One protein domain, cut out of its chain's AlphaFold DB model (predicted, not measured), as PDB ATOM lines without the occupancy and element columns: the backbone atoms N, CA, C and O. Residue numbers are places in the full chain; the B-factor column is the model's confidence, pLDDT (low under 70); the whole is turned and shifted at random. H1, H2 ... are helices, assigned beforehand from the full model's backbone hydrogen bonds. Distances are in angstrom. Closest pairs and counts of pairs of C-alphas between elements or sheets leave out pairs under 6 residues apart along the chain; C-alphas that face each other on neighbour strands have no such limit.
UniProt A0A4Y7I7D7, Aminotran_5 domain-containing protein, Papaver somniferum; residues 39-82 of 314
ATOM      1  N   THR A  39      30.924   8.540  50.332       87.94
ATOM      2  CA  THR A  39      30.221   7.337  49.884       87.94
ATOM      3  C   THR A  39      31.142   6.359  49.155       87.94
ATOM      4  O   THR A  39      31.042   5.155  49.372       87.94
ATOM      5  N   GLN A  40      32.079   6.847  48.331       90.31
ATOM      6  CA  GLN A  40      33.081   5.987  47.695       90.31
ATOM      7  C   GLN A  40      33.928   5.260  48.745       90.31
ATOM      8  O   GLN A  40      34.134   4.054  48.632       90.31
ATOM      9  N   MET A  41      34.406   5.968  49.770       92.31
ATOM     10  CA  MET A  41      35.227   5.361  50.821       92.31
ATOM     11  C   MET A  41      34.434   4.376  51.683       92.31
ATOM     12  O   MET A  41      34.947   3.307  52.010       92.31
ATOM     13  N   GLU A  42      33.183   4.697  52.010       93.69
ATOM     14  CA  GLU A  42      32.272   3.796  52.727       93.69
ATOM     15  C   GLU A  42      32.018   2.509  51.933       93.69
ATOM     16  O   GLU A  42      32.088   1.412  52.491       93.69
ATOM     17  N   MET A  43      31.777   2.627  50.623       93.75
ATOM     18  CA  MET A  43      31.585   1.477  49.736       93.75
ATOM     19  C   MET A  43      32.845   0.617  49.644       93.75
ATOM     20  O   MET A  43      32.738  -0.600  49.759       93.75
ATOM     21  N   ILE A  44      34.027   1.225  49.509       93.88
ATOM     22  CA  ILE A  44      35.307   0.502  49.478       93.88
ATOM     23  C   ILE A  44      35.555  -0.237  50.799       93.88
ATOM     24  O   ILE A  44      35.955  -1.398  50.793       93.88
ATOM     25  N   LEU A  45      35.304   0.403  51.946       95.88
ATOM     26  CA  LEU A  45      35.494  -0.238  53.250       95.88
ATOM     27  C   LEU A  45      34.526  -1.409  53.451       95.88
ATOM     28  O   LEU A  45      34.920  -2.474  53.931       95.88
ATOM     29  N   LYS A  46      33.259  -1.228  53.071       97.12
ATOM     30  CA  LYS A  46      32.265  -2.303  53.111       97.12
ATOM     31  C   LYS A  46      32.688  -3.462  52.212       97.12
ATOM     32  O   LYS A  46      32.614  -4.613  52.625       97.12
ATOM     33  N   ASP A  47      33.164  -3.160  51.014       94.94
ATOM     34  CA  ASP A  47      33.635  -4.150  50.057       94.94
ATOM     35  C   ASP A  47      34.825  -4.962  50.604       94.94
ATOM     36  O   ASP A  47      34.756  -6.186  50.672       94.94
ATOM     37  N   PHE A  48      35.859  -4.303  51.142       93.75
ATOM     38  CA  PHE A  48      37.012  -4.993  51.739       93.75
ATOM     39  C   PHE A  48      36.694  -5.803  52.997       93.75
ATOM     40  O   PHE A  48      37.395  -6.768  53.289       93.75
ATOM     41  N   THR A  49      35.674  -5.420  53.763       96.38
ATOM     42  CA  THR A  49      35.285  -6.163  54.974       96.38
ATOM     43  C   THR A  49      34.338  -7.325  54.688       96.38
ATOM     44  O   THR A  49      34.170  -8.186  55.551       96.38
ATOM     45  N   THR A  50      33.730  -7.376  53.498       95.50
ATOM     46  CA  THR A  50      32.747  -8.409  53.128       95.50
ATOM     47  C   THR A  50      33.243  -9.384  52.065       95.50
ATOM     48  O   THR A  50      32.720 -10.495  51.992       95.50
ATOM     49  N   ASN A  51      34.265  -9.017  51.288       93.44
ATOM     50  CA  ASN A  51      34.793  -9.827  50.192       93.44
ATOM     51  C   ASN A  51      36.243 -10.268  50.432       93.44
ATOM     52  O   ASN A  51      37.043  -9.567  51.049       93.44
ATOM     53  N   VAL A  52      36.596 -11.440  49.894       93.62
ATOM     54  CA  VAL A  52      37.970 -11.963  49.892       93.62
ATOM     55  C   VAL A  52      38.555 -11.831  48.493       93.62
ATOM     56  O   VAL A  52      38.044 -12.418  47.540       93.62
ATOM     57  N   TYR A  53      39.668 -11.109  48.389       92.62
ATOM     58  CA  TYR A  53      40.384 -10.910  47.134       92.62
ATOM     59  C   TYR A  53      41.602 -11.823  47.032       92.62
ATOM     60  O   TYR A  53      42.471 -11.823  47.903       92.62
ATOM     61  N   GLY A  54      41.655 -12.614  45.959       92.81
ATOM     62  CA  GLY A  54      42.797 -13.461  45.626       92.81
ATOM     63  C   GLY A  54      43.739 -12.779  44.637       92.81
ATOM     64  O   GLY A  54      43.374 -11.823  43.957       92.81
ATOM     65  N   ASN A  55      44.963 -13.291  44.508       93.94
ATOM     66  CA  ASN A  55      45.810 -12.925  43.374       93.94
ATOM     67  C   ASN A  55      45.145 -13.448  42.083       93.94
ATOM     68  O   ASN A  55      44.958 -14.661  42.004       93.94
ATOM     69  N   PRO A  56      44.831 -12.599  41.079       88.75
ATOM     70  CA  PRO A  56      44.117 -12.999  39.856       88.75
ATOM     71  C   PRO A  56      44.880 -13.996  38.965       88.75
ATOM     72  O   PRO A  56      44.359 -14.460  37.956       88.75
ATOM     73  N   HIS A  57      46.126 -14.324  39.303       87.00
ATOM     74  CA  HIS A  57      46.937 -15.312  38.589       87.00
ATOM     75  C   HIS A  57      47.055 -16.657  39.322       87.00
ATOM     76  O   HIS A  57      47.734 -17.562  38.839       87.00
ATOM     77  N   SER A  58      46.410 -16.803  40.481       92.50
ATOM     78  CA  SER A  58      46.336 -18.072  41.210       92.50
ATOM     79  C   SER A  58      45.231 -18.980  40.655       92.50
ATOM     80  O   SER A  58      44.341 -18.529  39.936       92.50
ATOM     81  N   GLN A  59      45.244 -20.261  41.028       88.00
ATOM     82  CA  GLN A  59      44.174 -21.212  40.703       88.00
ATOM     83  C   GLN A  59      43.233 -21.376  41.907       88.00
ATOM     84  O   GLN A  59      43.415 -22.271  42.729       88.00
ATOM     85  N   SER A  60      42.264 -20.468  42.053       91.12
ATOM     86  CA  SER A  60      41.226 -20.527  43.094       91.12
ATOM     87  C   SER A  60      39.954 -19.786  42.667       91.12
ATOM     88  O   SER A  60      39.990 -18.934  41.773       91.12
ATOM     89  N   ASP A  61      38.838 -20.046  43.351       90.31
ATOM     90  CA  ASP A  61      37.579 -19.321  43.115       90.31
ATOM     91  C   ASP A  61      37.734 -17.820  43.394       90.31
ATOM     92  O   ASP A  61      37.282 -16.975  42.622       90.31
ATOM     93  N   THR A  62      38.463 -17.466  44.457       91.31
ATOM     94  CA  THR A  62      38.771 -16.070  44.802       91.31
ATOM     95  C   THR A  62      39.622 -15.376  43.737       91.31
ATOM     96  O   THR A  62      39.395 -14.204  43.449       91.31
ATOM     97  N   SER A  63      40.562 -16.087  43.108       93.12
ATOM     98  CA  SER A  63      41.359 -15.578  41.982       93.12
ATOM     99  C   SER A  63      40.492 -15.295  40.753       93.12
ATOM    100  O   SER A  63      40.624 -14.242  40.121       93.12
ATOM    101  N   SER A  64      39.562 -16.203  40.444       91.38
ATOM    102  CA  SER A  64      38.638 -16.062  39.313       91.38
ATOM    103  C   SER A  64      37.721 -14.851  39.503       91.38
ATOM    104  O   SER A  64      37.650 -13.988  38.627       91.38
ATOM    105  N   SER A  65      37.132 -14.708  40.694       92.00
ATOM    106  CA  SER A  65      36.319 -13.542  41.057       92.00
ATOM    107  C   SER A  65      37.109 -12.230  40.972       92.00
ATOM    108  O   SER A  65      36.627 -11.251  40.401       92.00
ATOM    109  N   THR A  66      38.354 -12.194  41.467       94.81
ATOM    110  CA  THR A  66      39.217 -11.009  41.323       94.81
ATOM    111  C   THR A  66      39.527 -10.704  39.854       94.81
ATOM    112  O   THR A  66      39.498  -9.541  39.449       94.81
ATOM    113  N   SER A  67      39.783 -11.723  39.032       94.94
ATOM    114  CA  SER A  67      40.031 -11.556  37.593       94.94
ATOM    115  C   SER A  67      38.830 -10.951  36.869       94.94
ATOM    116  O   SER A  67      38.993 -10.046  36.045       94.94
ATOM    117  N   ASP A  68      37.621 -11.392  37.212       95.31
ATOM    118  CA  ASP A  68      36.380 -10.862  36.652       95.31
ATOM    119  C   ASP A  68      36.135  -9.406  37.045       95.31
ATOM    120  O   ASP A  68      35.747  -8.601  36.193       95.31
ATOM    121  N   LEU A  69      36.443  -9.027  38.287       95.56
ATOM    122  CA  LEU A  69      36.381  -7.632  38.729       95.56
ATOM    123  C   LEU A  69      37.384  -6.751  37.981       95.56
ATOM    124  O   LEU A  69      37.025  -5.674  37.509       95.56
ATOM    125  N   VAL A  70      38.622  -7.219  37.794       96.50
ATOM    126  CA  VAL A  70      39.634  -6.498  37.001       96.50
ATOM    127  C   VAL A  70      39.184  -6.353  35.545       96.50
ATOM    128  O   VAL A  70      39.338  -5.280  34.958       96.50
ATOM    129  N   ARG A  71      38.599  -7.398  34.950       96.88
ATOM    130  CA  ARG A  71      38.049  -7.367  33.585       96.88
ATOM    131  C   ARG A  71      36.875  -6.393  33.468       96.88
ATOM    132  O   ARG A  71      36.844  -5.610  32.521       96.88
ATOM    133  N   SER A  72      35.965  -6.395  34.438       97.88
ATOM    134  CA  SER A  72      34.853  -5.441  34.523       97.88
ATOM    135  C   SER A  72      35.355  -3.999  34.655       97.88
ATOM    136  O   SER A  72      34.908  -3.116  33.928       97.88
ATOM    137  N   ALA A  73      36.360  -3.757  35.500       97.62
ATOM    138  CA  ALA A  73      36.966  -2.436  35.646       97.62
ATOM    139  C   ALA A  73      37.605  -1.950  34.333       97.62
ATOM    140  O   ALA A  73      37.463  -0.786  33.965       97.62
ATOM    141  N   ARG A  74      38.272  -2.835  33.576       98.44
ATOM    142  CA  ARG A  74      38.791  -2.497  32.236       98.44
ATOM    143  C   ARG A  74      37.681  -2.110  31.272       98.44
ATOM    144  O   ARG A  74      37.848  -1.141  30.538       98.44
ATOM    145  N   GLN A  75      36.583  -2.857  31.281       98.38
ATOM    146  CA  GLN A  75      35.433  -2.602  30.423       98.38
ATOM    147  C   GLN A  75      34.802  -1.233  30.725       98.38
ATOM    148  O   GLN A  75      34.610  -0.451  29.799       98.38
ATOM    149  N   GLN A  76      34.621  -0.885  32.002       98.31
ATOM    150  CA  GLN A  76      34.124   0.435  32.415       98.31
ATOM    151  C   GLN A  76      35.032   1.582  31.947       98.31
ATOM    152  O   GLN A  76      34.548   2.625  31.514       98.31
ATOM    153  N   VAL A  77      36.358   1.398  31.988       98.50
ATOM    154  CA  VAL A  77      37.297   2.400  31.455       98.50
ATOM    155  C   VAL A  77      37.115   2.573  29.948       98.50
ATOM    156  O   VAL A  77      37.144   3.699  29.466       98.50
ATOM    157  N   LEU A  78      36.929   1.488  29.193       98.50
ATOM    158  CA  LEU A  78      36.699   1.575  27.750       98.50
ATOM    159  C   LEU A  78      35.366   2.262  27.428       98.50
ATOM    160  O   LEU A  78      35.334   3.152  26.583       98.50
ATOM    161  N   GLU A  79      34.297   1.919  28.145       98.38
ATOM    162  CA  GLU A  79      32.980   2.559  28.017       98.38
ATOM    163  C   GLU A  79      33.039   4.058  28.306       98.38
ATOM    164  O   GLU A  79      32.471   4.849  27.557       98.38
ATOM    165  N   TYR A  80      33.802   4.463  29.323       98.25
ATOM    166  CA  TYR A  80      34.018   5.869  29.661       98.25
ATOM    167  C   TYR A  80      34.645   6.687  28.516       98.25
ATOM    168  O   TYR A  80      34.380   7.882  28.398       98.25
ATOM    169  N   PHE A  81      35.436   6.048  27.647       98.25
ATOM    170  CA  PHE A  81      36.004   6.661  26.437       98.25
ATOM    171  C   PHE A  81      35.220   6.350  25.161       98.25
ATOM    172  O   PHE A  81      35.715   6.624  24.068       98.25
ATOM    173  N   ASN A  82      34.035   5.741  25.264       98.06
ATOM    174  CA  ASN A  82      33.276   5.236  24.116       98.06
ATOM    175  C   ASN A  82      34.136   4.345  23.190       98.06
ATOM    176  O   ASN A  82      34.081   4.423  21.962       98.06
TER     177      ASN A  82
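Overview. This is residues 39 to 82 of the 314 residues of the protein "Aminotran_5 domain-containing protein" of Papaver somniferum (UniProt A0A4Y7I7D7). The printed part is an open, flat U of two unequal legs: the shorter helix H1 runs to one end of the domain, a link crosses over and loops beside the first turns of the longer helix H2, and H2 runs back the other way. The space between the two legs is empty, and H1 and the far part of H2, residues 71 to 80, stick out freely from the looped end. There are 44 residues, with two named helices in the order H1, H2 and no named strand, and the class is all helix. The whole is loose, with a radius of gyration of the C-alphas of 12.4 A and spans of 33 by 26 by 10 A.

Along the chain. Find C-alpha 39 at (30.221, 7.337, 49.884); from there H1, residues 39 to 50, runs 16.3 A to C-alpha 50 at (32.747, -8.409, 53.128). Go on through residues 51 to 60 to H2, residues 61 to 80, which covers 28.8 A and ends at C-alpha 80 at (34.018, 5.869, 29.661).

Arrangement. Compare the C-alphas of H1 with those of H2: the two helices are apart, with no C-alpha of the one within 8 A of the other. Look along y to see their courses: the N-to-C direction of H1 is (0.16, -0.95, 0.26), and that of H2 is (-0.16, 0.82, -0.55). The link from H1 to H2, 10 residues, is short. In H1 and H2 every O i to N i+4 pair is within hydrogen-bond range.

Size, cuts and confidence. The two C-alphas farthest apart are those of Thr 39 and Gln 59, 33.1 A. Residues 39 to 50, which belong to H1, stand free, and so do residues 71 to 82, of which 71 to 80 belong to H2. The printed part has no cut. Its mean pLDDT is 94.4, and no printed residue is under 70.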